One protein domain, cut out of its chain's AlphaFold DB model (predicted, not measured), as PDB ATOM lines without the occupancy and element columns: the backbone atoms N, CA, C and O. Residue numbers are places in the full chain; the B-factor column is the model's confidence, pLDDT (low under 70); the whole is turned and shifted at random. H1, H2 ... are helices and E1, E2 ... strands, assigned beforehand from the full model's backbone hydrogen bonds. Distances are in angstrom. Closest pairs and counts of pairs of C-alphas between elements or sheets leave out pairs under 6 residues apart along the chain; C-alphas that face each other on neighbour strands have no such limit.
ATOM      1  N   GLY A   8      25.740 -43.840  -4.838       95.06
ATOM      2  CA  GLY A   8      25.812 -43.575  -3.426       95.06
ATOM      3  C   GLY A   8      24.432 -43.475  -2.827       95.06
ATOM      4  O   GLY A   8      23.441 -43.282  -3.531       95.06
ATOM      5  N   ILE A   9      24.395 -43.622  -1.517       97.44
ATOM      6  CA  ILE A   9      23.213 -43.389  -0.705       97.44
ATOM      7  C   ILE A   9      23.602 -42.419   0.396       97.44
ATOM      8  O   ILE A   9      24.702 -42.514   0.948       97.44
ATOM      9  N   ASN A  10      22.709 -41.484   0.706       97.50
ATOM     10  CA  ASN A  10      22.866 -40.649   1.880       97.50
ATOM     11  C   ASN A  10      21.934 -41.103   3.003       97.50
ATOM     12  O   ASN A  10      20.834 -41.597   2.766       97.50
ATOM     13  N   PHE A  11      22.381 -40.902   4.233       97.81
ATOM     14  CA  PHE A  11      21.596 -41.133   5.439       97.81
ATOM     15  C   PHE A  11      21.954 -40.095   6.503       97.81
ATOM     16  O   PHE A  11      22.867 -39.286   6.318       97.81
ATOM     17  N   ALA A  12      21.191 -40.077   7.595       96.69
ATOM     18  CA  ALA A  12      21.357 -39.091   8.654       96.69
ATOM     19  C   ALA A  12      22.781 -39.111   9.228       96.69
ATOM     20  O   ALA A  12      23.354 -40.174   9.476       96.69
ATOM     21  N   TRP A  13      23.319 -37.922   9.480       97.50
ATOM     22  CA  TRP A  13      24.565 -37.749  10.209       97.50
ATOM     23  C   TRP A  13      24.287 -37.204  11.608       97.50
ATOM     24  O   TRP A  13      23.492 -36.282  11.787       97.50
ATOM     25  N   THR A  14      24.983 -37.749  12.599       96.12
ATOM     26  CA  THR A  14      25.076 -37.213  13.960       96.12
ATOM     27  C   THR A  14      26.514 -37.398  14.457       96.12
ATOM     28  O   THR A  14      27.226 -38.251  13.916       96.12
ATOM     29  N   PRO A  15      26.959 -36.678  15.504       95.62
ATOM     30  CA  PRO A  15      28.272 -36.926  16.105       95.62
ATOM     31  C   PRO A  15      28.468 -38.389  16.539       95.62
ATOM     32  O   PRO A  15      29.546 -38.949  16.364       95.62
ATOM     33  N   GLU A  16      27.404 -39.031  17.031       96.19
ATOM     34  CA  GLU A  16      27.407 -40.443  17.430       96.19
ATOM     35  C   GLU A  16      27.611 -41.385  16.230       96.19
ATOM     36  O   GLU A  16      28.475 -42.262  16.267       96.19
ATOM     37  N   ILE A  17      26.861 -41.173  15.139       97.06
ATOM     38  CA  ILE A  17      27.019 -41.938  13.893       97.06
ATOM     39  C   ILE A  17      28.424 -41.720  13.319       97.06
ATOM     40  O   ILE A  17      29.057 -42.679  12.883       97.06
ATOM     41  N   SER A  18      28.941 -40.487  13.357       97.25
ATOM     42  CA  SER A  18      30.279 -40.157  12.857       97.25
ATOM     43  C   SER A  18      31.375 -40.911  13.605       97.25
ATOM     44  O   SER A  18      32.240 -41.508  12.972       97.25
ATOM     45  N   ALA A  19      31.319 -40.929  14.940       97.12
ATOM     46  CA  ALA A  19      32.289 -41.651  15.760       97.12
ATOM     47  C   ALA A  19      32.245 -43.167  15.494       97.12
ATOM     48  O   ALA A  19      33.277 -43.831  15.414       97.12
ATOM     49  N   PHE A  20      31.047 -43.730  15.305       98.00
ATOM     50  CA  PHE A  20      30.904 -45.123  14.882       98.00
ATOM     51  C   PHE A  20      31.520 -45.383  13.498       98.00
ATOM     52  O   PHE A  20      32.258 -46.356  13.337       98.00
ATOM     53  N   LEU A  21      31.231 -44.533  12.510       98.25
ATOM     54  CA  LEU A  21      31.714 -44.704  11.140       98.25
ATOM     55  C   LEU A  21      33.228 -44.548  11.029       98.25
ATOM     56  O   LEU A  21      33.835 -45.279  10.256       98.25
ATOM     57  N   GLU A  22      33.841 -43.664  11.813       97.88
ATOM     58  CA  GLU A  22      35.297 -43.518  11.860       97.88
ATOM     59  C   GLU A  22      35.973 -44.826  12.303       97.88
ATOM     60  O   GLU A  22      36.875 -45.334  11.630       97.88
ATOM     61  N   GLU A  23      35.483 -45.443  13.383       98.06
ATOM     62  CA  GLU A  23      35.973 -46.748  13.841       98.06
ATOM     63  C   GLU A  23      35.688 -47.870  12.832       98.06
ATOM     64  O   GLU A  23      36.539 -48.733  12.604       98.06
ATOM     65  N   TYR A  24      34.485 -47.886  12.251       98.12
ATOM     66  CA  TYR A  24      34.072 -48.897  11.280       98.12
ATOM     67  C   TYR A  24      34.933 -48.832  10.015       98.12
ATOM     68  O   TYR A  24      35.525 -49.834   9.621       98.12
ATOM     69  N   CYS A  25      35.081 -47.646   9.421       98.00
ATOM     70  CA  CYS A  25      35.872 -47.445   8.208       98.00
ATOM     71  C   CYS A  25      37.343 -47.794   8.446       98.00
ATOM     72  O   CYS A  25      37.936 -48.504   7.635       98.00
ATOM     73  N   LYS A  26      37.901 -47.429   9.609       97.62
ATOM     74  CA  LYS A  26      39.255 -47.837  10.002       97.62
ATOM     75  C   LYS A  26      39.428 -49.360  10.022       97.62
ATOM     76  O   LYS A  26      40.450 -49.851   9.552       97.62
ATOM     77  N   LYS A  27      38.448 -50.115  10.533       97.75
ATOM     78  CA  LYS A  27      38.478 -51.595  10.536       97.75
ATOM     79  C   LYS A  27      38.362 -52.187   9.132       97.75
ATOM     80  O   LYS A  27      38.996 -53.200   8.856       97.75
ATOM     81  N   MET A  28      37.580 -51.557   8.258       97.12
ATOM     82  CA  MET A  28      37.373 -52.003   6.875       97.12
ATOM     83  C   MET A  28      38.488 -51.555   5.914       97.12
ATOM     84  O   MET A  28      38.498 -51.969   4.757       97.12
ATOM     85  N   GLY A  29      39.419 -50.710   6.371       97.19
ATOM     86  CA  GLY A  29      40.446 -50.102   5.521       97.19
ATOM     87  C   GLY A  29      39.874 -49.085   4.528       97.19
ATOM     88  O   GLY A  29      40.406 -48.929   3.431       97.19
ATOM     89  N   TRP A  30      38.763 -48.437   4.882       96.88
ATOM     90  CA  TRP A  30      38.098 -47.427   4.064       96.88
ATOM     91  C   TRP A  30      38.480 -46.023   4.517       96.88
ATOM     92  O   TRP A  30      38.547 -45.742   5.714       96.88
ATOM     93  N   ASP A  31      38.665 -45.131   3.548       96.81
ATOM     94  CA  ASP A  31      38.824 -43.707   3.814       96.81
ATOM     95  C   ASP A  31      37.482 -43.103   4.269       96.81
ATOM     96  O   ASP A  31      36.452 -43.282   3.604       96.81
ATOM     97  N   TYR A  32      37.522 -42.379   5.394       97.44
ATOM     98  CA  TYR A  32      36.417 -41.595   5.949       97.44
ATOM     99  C   TYR A  32      36.821 -40.123   6.058       97.44
ATOM    100  O   TYR A  32      37.879 -39.815   6.605       97.44
ATOM    101  N   ALA A  33      35.990 -39.215   5.546       97.00
ATOM    102  CA  ALA A  33      36.267 -37.777   5.562       97.00
ATOM    103  C   ALA A  33      35.011 -36.932   5.810       97.00
ATOM    104  O   ALA A  33      33.882 -37.412   5.730       97.00
ATOM    105  N   GLY A  34      35.207 -35.652   6.114       96.00
ATOM    106  CA  GLY A  34      34.132 -34.724   6.442       96.00
ATOM    107  C   GLY A  34      34.293 -33.385   5.750       96.00
ATOM    108  O   GLY A  34      35.389 -32.832   5.722       96.00
ATOM    109  N   ILE A  35      33.193 -32.848   5.233       95.25
ATOM    110  CA  ILE A  35      33.130 -31.498   4.679       95.25
ATOM    111  C   ILE A  35      32.516 -30.561   5.703       95.25
ATOM    112  O   ILE A  35      31.320 -30.636   5.992       95.25
ATOM    113  N   ASP A  36      33.318 -29.619   6.190       92.38
ATOM    114  CA  ASP A  36      32.819 -28.466   6.924       92.38
ATOM    115  C   ASP A  36      32.290 -27.419   5.934       92.38
ATOM    116  O   ASP A  36      33.050 -26.724   5.260       92.38
ATOM    117  N   ARG A  37      30.960 -27.308   5.840       91.06
ATOM    118  CA  ARG A  37      30.299 -26.358   4.934       91.06
ATOM    119  C   ARG A  37      30.585 -24.893   5.299       91.06
ATOM    120  O   ARG A  37      30.394 -24.033   4.446       91.06
ATOM    121  N   SER A  38      31.051 -24.590   6.514       89.19
ATOM    122  CA  SER A  38      31.439 -23.225   6.901       89.19
ATOM    123  C   SER A  38      32.732 -22.751   6.227       89.19
ATOM    124  O   SER A  38      32.957 -21.547   6.107       89.19
ATOM    125  N   LEU A  39      33.543 -23.692   5.732       90.69
ATOM    126  CA  LEU A  39      34.788 -23.422   5.014       90.69
ATOM    127  C   LEU A  39      34.581 -23.238   3.505       90.69
ATOM    128  O   LEU A  39      35.553 -23.014   2.783       90.69
ATOM    129  N   GLU A  40      33.341 -23.334   3.016       87.94
ATOM    130  CA  GLU A  40      33.036 -23.129   1.603       87.94
ATOM    131  C   GLU A  40      33.364 -21.683   1.186       87.94
ATOM    132  O   GLU A  40      32.786 -20.732   1.730       87.94
ATOM    133  N   PRO A  41      34.258 -21.472   0.200       87.38
ATOM    134  CA  PRO A  41      34.576 -20.126  -0.257       87.38
ATOM    135  C   PRO A  41      33.338 -19.417  -0.827       87.38
ATOM    136  O   PRO A  41      32.535 -20.006  -1.555       87.38
ATOM    137  N   LYS A  42      33.201 -18.114  -0.539       82.50
ATOM    138  CA  LYS A  42      32.025 -17.300  -0.924       82.50
ATOM    139  C   LYS A  42      31.722 -17.305  -2.430       82.50
ATOM    140  O   LYS A  42      30.574 -17.148  -2.841       82.50
ATOM    141  N   GLU A  43      32.747 -17.485  -3.255       80.69
ATOM    142  CA  GLU A  43      32.633 -17.581  -4.715       80.69
ATOM    143  C   GLU A  43      31.922 -18.858  -5.205       80.69
ATOM    144  O   GLU A  43      31.381 -18.862  -6.314       80.69
ATOM    145  N   PHE A  44      31.883 -19.917  -4.387       78.06
ATOM    146  CA  PHE A  44      31.156 -21.157  -4.681       78.06
ATOM    147  C   PHE A  44      29.759 -21.163  -4.052       78.06
ATOM    148  O   PHE A  44      28.821 -21.636  -4.687       78.06
ATOM    149  N   SER A  45      29.589 -20.581  -2.860       70.31
ATOM    150  CA  SER A  45      28.292 -20.570  -2.167       70.31
ATOM    151  C   SER A  45      27.259 -19.604  -2.765       70.31
ATOM    152  O   SER A  45      26.060 -19.793  -2.572       70.31
ATOM    153  N   SER A  46      27.707 -18.586  -3.509       69.56
ATOM    154  CA  SER A  46      26.848 -17.582  -4.162       69.56
ATOM    155  C   SER A  46      26.320 -17.994  -5.541       69.56
ATOM    156  O   SER A  46      25.449 -17.315  -6.084       69.56
ATOM    157  N   VAL A  47      26.822 -19.094  -6.111       71.69
ATOM    158  CA  VAL A  47      26.430 -19.568  -7.445       71.69
ATOM    159  C   VAL A  47      25.956 -21.012  -7.361       71.69
ATOM    160  O   VAL A  47      26.686 -21.904  -6.934       71.69
ATOM    161  N   GLU A  48      24.728 -21.257  -7.806       70.69
ATOM    162  CA  GLU A  48      24.154 -22.598  -7.819       70.69
ATOM    163  C   GLU A  48      25.021 -23.576  -8.638       70.69
ATOM    164  O   GLU A  48      25.561 -23.239  -9.693       70.69
ATOM    165  N   GLY A  49      25.210 -24.791  -8.117       71.88
ATOM    166  CA  GLY A  49      26.001 -25.846  -8.762       71.88
ATOM    167  C   GLY A  49      27.521 -25.766  -8.558       71.88
ATOM    168  O   GLY A  49      28.223 -26.724  -8.881       71.88
ATOM    169  N   LYS A  50      28.051 -24.686  -7.970       81.12
ATOM    170  CA  LYS A  50      29.500 -24.510  -7.768       81.12
ATOM    171  C   LYS A  50      30.068 -25.156  -6.500       81.12
ATOM    172  O   LYS A  50      31.271 -25.407  -6.441       81.12
ATOM    173  N   SER A  51      29.221 -25.508  -5.537       84.25
ATOM    174  CA  SER A  51      29.643 -26.185  -4.307       84.25
ATOM    175  C   SER A  51      30.212 -27.583  -4.544       84.25
ATOM    176  O   SER A  51      31.153 -27.995  -3.874       84.25
ATOM    177  N   MET A  52      29.640 -28.346  -5.481       87.81
ATOM    178  CA  MET A  52      29.970 -29.769  -5.630       87.81
ATOM    179  C   MET A  52      31.425 -30.007  -6.068       87.81
ATOM    180  O   MET A  52      32.099 -30.813  -5.428       87.81
ATOM    181  N   PRO A  53      31.966 -29.286  -7.074       88.25
ATOM    182  CA  PRO A  53      33.379 -29.405  -7.430       88.25
ATOM    183  C   PRO A  53      34.334 -29.108  -6.268       88.25
ATOM    184  O   PRO A  53      35.310 -29.836  -6.094       88.25
ATOM    185  N   TRP A  54      34.044 -28.082  -5.456       91.25
ATOM    186  CA  TRP A  54      34.849 -27.750  -4.276       91.25
ATOM    187  C   TRP A  54      34.829 -28.891  -3.254       91.25
ATOM    188  O   TRP A  54      35.889 -29.382  -2.880       91.25
ATOM    189  N   LYS A  55      33.640 -29.392  -2.889       91.94
ATOM    190  CA  LYS A  55      33.504 -30.494  -1.924       91.94
ATOM    191  C   LYS A  55      34.268 -31.742  -2.353       91.94
ATOM    192  O   LYS A  55      35.019 -32.303  -1.565       91.94
ATOM    193  N   ILE A  56      34.091 -32.165  -3.606       90.56
ATOM    194  CA  ILE A  56      34.765 -33.356  -4.135       90.56
ATOM    195  C   ILE A  56      36.281 -33.167  -4.111       90.56
ATOM    196  O   ILE A  56      36.994 -34.071  -3.684       90.56
ATOM    197  N   LYS A  57      36.776 -31.991  -4.515       92.38
ATOM    198  CA  LYS A  57      38.206 -31.679  -4.459       92.38
ATOM    199  C   LYS A  57      38.737 -31.763  -3.025       92.38
ATOM    200  O   LYS A  57      39.714 -32.467  -2.796       92.38
ATOM    201  N   THR A  58      38.068 -31.117  -2.072       94.44
ATOM    202  CA  THR A  58      38.457 -31.132  -0.656       94.44
ATOM    203  C   THR A  58      38.470 -32.552  -0.084       94.44
ATOM    204  O   THR A  58      39.460 -32.943   0.525       94.44
ATOM    205  N   LEU A  59      37.432 -33.357  -0.338       95.06
ATOM    206  CA  LEU A  59      37.375 -34.759   0.097       95.06
ATOM    207  C   LEU A  59      38.541 -35.585  -0.458       95.06
ATOM    208  O   LEU A  59      39.174 -36.340   0.274       95.06
ATOM    209  N   VAL A  60      38.837 -35.429  -1.750       93.81
ATOM    210  CA  VAL A  60      39.923 -36.159  -2.413       93.81
ATOM    211  C   VAL A  60      41.291 -35.762  -1.857       93.81
ATOM    212  O   VAL A  60      42.144 -36.624  -1.656       93.81
ATOM    213  N   GLU A  61      41.507 -34.476  -1.580       95.25
ATOM    214  CA  GLU A  61      42.745 -33.973  -0.977       95.25
ATOM    215  C   GLU A  61      42.939 -34.504   0.452       95.25
ATOM    216  O   GLU A  61      44.031 -34.968   0.782       95.25
ATOM    217  N   MET A  62      41.878 -34.528   1.268       95.19
ATOM    218  CA  MET A  62      41.912 -35.087   2.630       95.19
ATOM    219  C   MET A  62      42.261 -36.582   2.650       95.19
ATOM    220  O   MET A  62      42.877 -37.056   3.602       95.19
ATOM    221  N   CYS A  63      41.910 -37.317   1.593       94.50
ATOM    222  CA  CYS A  63      42.137 -38.758   1.465       94.50
ATOM    223  C   CYS A  63      43.335 -39.105   0.560       94.50
ATOM    224  O   CYS A  63      43.373 -40.168  -0.063       94.50
ATOM    225  N   GLY A  64      44.321 -38.207   0.443       94.06
ATOM    226  CA  GLY A  64      45.579 -38.494  -0.255       94.06
ATOM    227  C   GLY A  64      45.419 -38.760  -1.757       94.06
ATOM    228  O   GLY A  64      46.147 -39.572  -2.327       94.06
ATOM    229  N   GLY A  65      44.451 -38.104  -2.402       93.44
ATOM    230  CA  GLY A  65      44.182 -38.232  -3.835       93.44
ATOM    231  C   GLY A  65      43.164 -39.315  -4.203       93.44
ATOM    232  O   GLY A  65      42.989 -39.600  -5.390       93.44
ATOM    233  N   LYS A  66      42.478 -39.913  -3.223       91.12
ATOM    234  CA  LYS A  66      41.431 -40.924  -3.434       91.12
ATOM    235  C   LYS A  66      40.063 -40.384  -3.048       91.12
ATOM    236  O   LYS A  66      39.942 -39.561  -2.153       91.12
ATOM    237  N   VAL A  67      39.018 -40.861  -3.717       90.88
ATOM    238  CA  VAL A  67      37.641 -40.564  -3.305       90.88
ATOM    239  C   VAL A  67      37.327 -41.407  -2.064       90.88
ATOM    240  O   VAL A  67      37.449 -42.632  -2.158       90.88
ATOM    241  N   PRO A  68      36.932 -40.805  -0.927       95.12
ATOM    242  CA  PRO A  68      36.568 -41.573   0.254       95.12
ATOM    243  C   PRO A  68      35.336 -42.429  -0.012       95.12
ATOM    244  O   PRO A  68      34.388 -41.993  -0.668       95.12
ATOM    245  N   LYS A  69      35.333 -43.645   0.537       95.94
ATOM    246  CA  LYS A  69      34.182 -44.545   0.427       95.94
ATOM    247  C   LYS A  69      33.004 -44.044   1.258       95.94
ATOM    248  O   LYS A  69      31.858 -44.168   0.834       95.94
ATOM    249  N   VAL A  70      33.284 -43.449   2.414       97.69
ATOM    250  CA  VAL A  70      32.275 -42.826   3.271       97.69
ATOM    251  C   VAL A  70      32.709 -41.403   3.568       97.69
ATOM    252  O   VAL A  70      33.861 -41.155   3.902       97.69
ATOM    253  N   PHE A  71      31.797 -40.449   3.479       97.62
ATOM    254  CA  PHE A  71      32.066 -39.097   3.950       97.62
ATOM    255  C   PHE A  71      30.814 -38.460   4.522       97.62
ATOM    256  O   PHE A  71      29.713 -38.967   4.323       97.62
ATOM    257  N   TYR A  72      30.959 -37.342   5.220       97.62
ATOM    258  CA  TYR A  72      29.815 -36.541   5.636       97.62
ATOM    259  C   TYR A  72      29.903 -35.107   5.136       97.62
ATOM    260  O   TYR A  72      30.981 -34.569   4.888       97.62
ATOM    261  N   GLU A  73      28.745 -34.474   5.018       95.88
ATOM    262  CA  GLU A  73      28.624 -33.032   4.912       95.88
ATOM    263  C   GLU A  73      28.069 -32.486   6.225       95.88
ATOM    264  O   GLU A  73      26.979 -32.870   6.652       95.88
ATOM    265  N   GLY A  74      28.825 -31.593   6.860       94.06
ATOM    266  CA  GLY A  74      28.451 -30.955   8.114       94.06
ATOM    267  C   GLY A  74      27.227 -30.036   7.994       94.06
ATOM    268  O   GLY A  74      26.694 -29.807   6.897       94.06
ATOM    269  N   PRO A  75      26.756 -29.487   9.126       91.38
ATOM    270  CA  PRO A  75      25.616 -28.581   9.137       91.38
ATOM    271  C   PRO A  75      25.903 -27.338   8.285       91.38
ATOM    272  O   PRO A  75      27.028 -26.846   8.222       91.38
ATOM    273  N   GLY A  76      24.874 -26.832   7.611       87.88
ATOM    274  CA  GLY A  76      24.942 -25.582   6.859       87.88
ATOM    275  C   GLY A  76      23.673 -24.763   7.056       87.88
ATOM    276  O   GLY A  76      22.667 -25.272   7.549       87.88
ATOM    277  N   LEU A  77      23.700 -23.490   6.658       83.31
ATOM    278  CA  LEU A  77      22.529 -22.619   6.764       83.31
ATOM    279  C   LEU A  77      21.347 -23.218   5.981       83.31
ATOM    280  O   LEU A  77      21.413 -23.334   4.758       83.31
ATOM    281  N   GLY A  78      20.298 -23.635   6.697       85.56
ATOM    282  CA  GLY A  78      19.125 -24.295   6.114       85.56
ATOM    283  C   GLY A  78      19.399 -25.674   5.496       85.56
ATOM    284  O   GLY A  78      18.571 -26.158   4.729       85.56
ATOM    285  N   LYS A  79      20.550 -26.301   5.782       87.12
ATOM    286  CA  LYS A  79      20.934 -27.608   5.232       87.12
ATOM    287  C   LYS A  79      21.232 -28.594   6.351       87.12
ATOM    288  O   LYS A  79      22.178 -28.407   7.121       87.12
ATOM    289  N   GLU A  80      20.471 -29.678   6.378       93.19
ATOM    290  CA  GLU A  80      20.716 -30.785   7.296       93.19
ATOM    291  C   GLU A  80      22.068 -31.459   6.982       93.19
ATOM    292  O   GLU A  80      22.481 -31.525   5.809       93.19
ATOM    293  N   PRO A  81      22.812 -31.899   8.011       96.06
ATOM    294  CA  PRO A  81      24.009 -32.698   7.816       96.06
ATOM    295  C   PRO A  81      23.639 -34.112   7.358       96.06
ATOM    296  O   PRO A  81      22.612 -34.666   7.751       96.06
ATOM    297  N   LEU A  82      24.496 -34.711   6.538       97.19
ATOM    298  CA  LEU A  82      24.269 -36.046   5.991       97.19
ATOM    299  C   LEU A  82      25.573 -36.817   5.846       97.19
ATOM    300  O   LEU A  82      26.631 -36.229   5.646       97.19
ATOM    301  N   THR A  83      25.475 -38.135   5.930       98.19
ATOM    302  CA  THR A  83      26.536 -39.064   5.549       98.19
ATOM    303  C   THR A  83      26.246 -39.559   4.144       98.19
ATOM    304  O   THR A  83      25.086 -39.786   3.812       98.19
ATOM    305  N   VAL A  84      27.279 -39.770   3.339       97.62
ATOM    306  CA  VAL A  84      27.226 -40.399   2.020       97.62
ATOM    307  C   VAL A  84      28.123 -41.632   2.029       97.62
ATOM    308  O   VAL A  84      29.303 -41.547   2.363       97.62
ATOM    309  N   LEU A  85      27.561 -42.770   1.634       98.06
ATOM    310  CA  LEU A  85      28.301 -43.981   1.283       98.06
ATOM    311  C   LEU A  85      28.353 -44.084  -0.240       98.06
ATOM    312  O   LEU A  85      27.316 -43.970  -0.893       98.06
ATOM    313  N   LEU A  86      29.539 -44.325  -0.788       96.50
ATOM    314  CA  LEU A  86      29.779 -44.536  -2.209       96.50
ATOM    315  C   LEU A  86      30.155 -45.995  -2.500       96.50
ATOM    316  O   LEU A  86      30.783 -46.662  -1.683       96.50
ATOM    317  N   GLY A  87      29.821 -46.468  -3.699       94.56
ATOM    318  CA  GLY A  87      30.190 -47.802  -4.177       94.56
ATOM    319  C   GLY A  87      30.200 -47.894  -5.702       94.56
ATOM    320  O   GLY A  87      29.870 -46.929  -6.406       94.56
ATOM    321  N   LYS A  88      30.585 -49.062  -6.227       91.69
ATOM    322  CA  LYS A  88      30.714 -49.283  -7.678       91.69
ATOM    323  C   LYS A  88      29.359 -49.370  -8.381       91.69
ATOM    324  O   LYS A  88      29.193 -48.941  -9.523       91.69
ATOM    325  N   ASP A  89      28.366 -49.902  -7.677       93.44
ATOM    326  CA  ASP A  89      27.009 -50.112  -8.153       93.44
ATOM    327  C   ASP A  89      25.996 -50.022  -7.001       93.44
ATOM    328  O   ASP A  89      26.354 -49.926  -5.828       93.44
ATOM    329  N   ALA A  90      24.709 -49.986  -7.348       95.12
ATOM    330  CA  ALA A  90      23.645 -49.809  -6.365       95.12
ATOM    331  C   ALA A  90      23.477 -51.032  -5.446       95.12
ATOM    332  O   ALA A  90      23.002 -50.880  -4.323       95.12
ATOM    333  N   VAL A  91      23.867 -52.227  -5.905       96.00
ATOM    334  CA  VAL A  91      23.749 -53.467  -5.129       96.00
ATOM    335  C   VAL A  91      24.803 -53.488  -4.026       96.00
ATOM    336  O   VAL A  91      24.454 -53.749  -2.878       96.00
ATOM    337  N   GLU A  92      26.058 -53.143  -4.338       95.62
ATOM    338  CA  GLU A  92      27.121 -52.970  -3.337       95.62
ATOM    339  C   GLU A  92      26.702 -51.951  -2.273       95.62
ATOM    340  O   GLU A  92      26.697 -52.275  -1.088       95.62
ATOM    341  N   VAL A  93      26.265 -50.759  -2.696       97.44
ATOM    342  CA  VAL A  93      25.851 -49.691  -1.772       97.44
ATOM    343  C   VAL A  93      24.711 -50.153  -0.857       97.44
ATOM    344  O   VAL A  93      24.744 -49.889   0.345       97.44
ATOM    345  N   ALA A  94      23.713 -50.860  -1.397       98.12
ATOM    346  CA  ALA A  94      22.587 -51.363  -0.614       98.12
ATOM    347  C   ALA A  94      23.005 -52.442   0.401       98.12
ATOM    348  O   ALA A  94      22.531 -52.438   1.536       98.12
ATOM    349  N   ILE A  95      23.899 -53.355   0.017       98.19
ATOM    350  CA  ILE A  95      24.424 -54.385   0.924       98.19
ATOM    351  C   ILE A  95      25.211 -53.733   2.062       98.19
ATOM    352  O   ILE A  95      24.997 -54.045   3.234       98.19
ATOM    353  N   GLU A  96      26.095 -52.797   1.730       98.06
ATOM    354  CA  GLU A  96      26.995 -52.174   2.696       98.06
ATOM    355  C   GLU A  96      26.272 -51.237   3.659       98.06
ATOM    356  O   GLU A  96      26.557 -51.267   4.855       98.06
ATOM    357  N   VAL A  97      25.288 -50.458   3.196       98.38
ATOM    358  CA  VAL A  97      24.508 -49.598   4.100       98.38
ATOM    359  C   VAL A  97      23.687 -50.424   5.097       98.38
ATOM    360  O   VAL A  97      23.558 -50.041   6.262       98.38
ATOM    361  N   VAL A  98      23.175 -51.590   4.680       98.44
ATOM    362  CA  VAL A  98      22.480 -52.524   5.578       98.44
ATOM    363  C   VAL A  98      23.448 -53.117   6.600       98.44
ATOM    364  O   VAL A  98      23.094 -53.237   7.772       98.44
ATOM    365  N   GLU A  99      24.669 -53.459   6.191       98.38
ATOM    366  CA  GLU A  99      25.685 -53.978   7.107       98.38
ATOM    367  C   GLU A  99      26.122 -52.927   8.133       98.38
ATOM    368  O   GLU A  99      26.110 -53.189   9.336       98.38
ATOM    369  N   ILE A 100      26.396 -51.701   7.684       98.25
ATOM    370  CA  ILE A 100      26.659 -50.544   8.551       98.25
ATOM    371  C   ILE A 100      25.517 -50.366   9.560       98.25
ATOM    372  O   ILE A 100      25.770 -50.210  10.755       98.25
ATOM    373  N   SER A 101      24.262 -50.438   9.104       97.88
ATOM    374  CA  SER A 101      23.080 -50.309   9.963       97.88
ATOM    375  C   SER A 101      23.019 -51.392  11.044       97.88
ATOM    376  O   SER A 101      22.826 -51.073  12.220       97.88
ATOM    377  N   LYS A 102      23.245 -52.663  10.685       98.00
ATOM    378  CA  LYS A 102      23.286 -53.781  11.643       98.00
ATOM    379  C   LYS A 102      24.391 -53.592  12.678       98.00
ATOM    380  O   LYS A 102      24.139 -53.731  13.874       98.00
ATOM    381  N   MET A 103      25.593 -53.235  12.230       97.50
ATOM    382  CA  MET A 103      26.744 -53.034  13.109       97.50
ATOM    383  C   MET A 103      26.537 -51.855  14.062       97.50
ATOM    384  O   MET A 103      26.857 -51.954  15.247       97.50
ATOM    385  N   TYR A 104      25.930 -50.770  13.584       96.94
ATOM    386  CA  TYR A 104      25.569 -49.642  14.434       96.94
ATOM    387  C   TYR A 104      24.489 -50.023  15.457       96.94
ATOM    388  O   TYR A 104      24.613 -49.694  16.636       96.94
ATOM    389  N   ALA A 105      23.469 -50.786  15.051       96.00
ATOM    390  CA  ALA A 105      22.417 -51.261  15.950       96.00
ATOM    391  C   ALA A 105      22.946 -52.167  17.076       96.00
ATOM    392  O   ALA A 105      22.374 -52.174  18.163       96.00
ATOM    393  N   LEU A 106      24.033 -52.908  16.838       94.06
ATOM    394  CA  LEU A 106      24.719 -53.681  17.877       94.06
ATOM    395  C   LEU A 106      25.508 -52.793  18.850       94.06
ATOM    396  O   LEU A 106      25.546 -53.115  20.029       94.06
ATOM    397  N   LYS A 107      26.105 -51.684  18.384       88.94
ATOM    398  CA  LYS A 107      26.853 -50.735  19.237       88.94
ATOM    399  C   LYS A 107      25.940 -49.863  20.110       88.94
ATOM    400  O   LYS A 107      26.371 -49.403  21.158       88.94
ATOM    401  N   ARG A 108      24.703 -49.607  19.667       83.38
ATOM    402  CA  ARG A 108      23.710 -48.808  20.414       83.38
ATOM    403  C   ARG A 108      22.995 -49.567  21.538       83.38
ATOM    404  O   ARG A 108      22.236 -48.936  22.271       83.38
ATOM    405  N   LYS A 109      23.153 -50.889  21.615       61.34
ATOM    406  CA  LYS A 109      22.623 -51.721  22.704       61.34
ATOM    407  C   LYS A 109      23.612 -51.765  23.858       61.34
ATOM    408  O   LYS A 109      23.124 -51.771  25.005       61.34
TER     409      LYS A 109
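What this domain is: This is residues 8 to 109 of the 109 residues of an uncharacterized protein of Nitrososphaeria archaeon (UniProt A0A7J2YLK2). A small twisted sheet of four strands makes the core, with helices on both faces: H1 and H4 cover one face, and H3 packs on the other over the edge strand E2. The short helix H2 lies off the sheet at one end of the long axis, and the end of H4 lies at the other. The printed part has 102 residues, with four named helices and four named strands in the order E1 H1 E2 H2 H3 E3 E4 H4. The sheet is mixed, in the order E1 E4 E3 E2, and the class is mixed, helices and strands. The whole is compact, with a radius of gyration of the C-alphas of 14.1 A, yet elongated, spanning 43 by 27 by 23 A.

How they stand to each other: E1, residues 8 to 12, is an edge strand and the antiparallel neighbour of E4, residues 82 to 87, with N 9 and O 85 3.0 A apart. H1, residues 15 to 28, is on the sheet at a height of 8.5 A, over E3, residues 70 to 73, and along the strands, at 18 degrees to E3 on the local plane. E2, residues 32 to 35, is the other edge strand and parallel to E3, with N 35 and O 72 2.8 A apart. E1, H1 and E2 form a split strand-helix-strand unit, two strands of one sheet with a helix between them along the chain and with E4 and E3 between them in the sheet, and its crossover is right-handed. H2, residues 42 to 45, is not on the sheet. It only just touches H3, residues 51 to 62, with 3 pairs of C-alphas within 8 A, only at the corner; the closest are Phe 44 and Ser 51, 5.3 A. H3 is over E2 at a height of 8.6 A, on the opposite face from H1. E2, H2, H3 and E3 form a strand-helix-strand unit that is not split, two parallel neighbour strands with the two helices between them along the chain, and its crossover is right-handed. E3 and E4 are a hairpin, with N 84 and O 71 2.7 A apart. H4, residues 90 to 107, is over E1 and E4 at a height of 10.7 A, on the same face as H1. H1 and H4 are close but not clearly touching, with C-alphas 20 and 104 7.0 A apart. In H1, H3 and H4 every O i to N i+4 pair is within hydrogen-bond range; H2 is too short for such a pair.

Where its parts are: E1 begins at C-alpha 8 (25.812, -43.575, -3.426). H1 measures 19.9 A, H3 16.7 A, E4 16.6 A and E1 13.6 A; E2, E3 and H2 measure 10.7, 10.6 and 5.1 A. H4, 25.8 A, ends at C-alpha 107 (26.853, -50.735, 19.237).

The domain as a whole: The C-alphas farthest apart, Glu 43 and Lys 109, are 44.9 A apart. The printed part has no cut and no long link. Mean pLDDT of the printed part is 92.6; residues 46 and 109 are under 70.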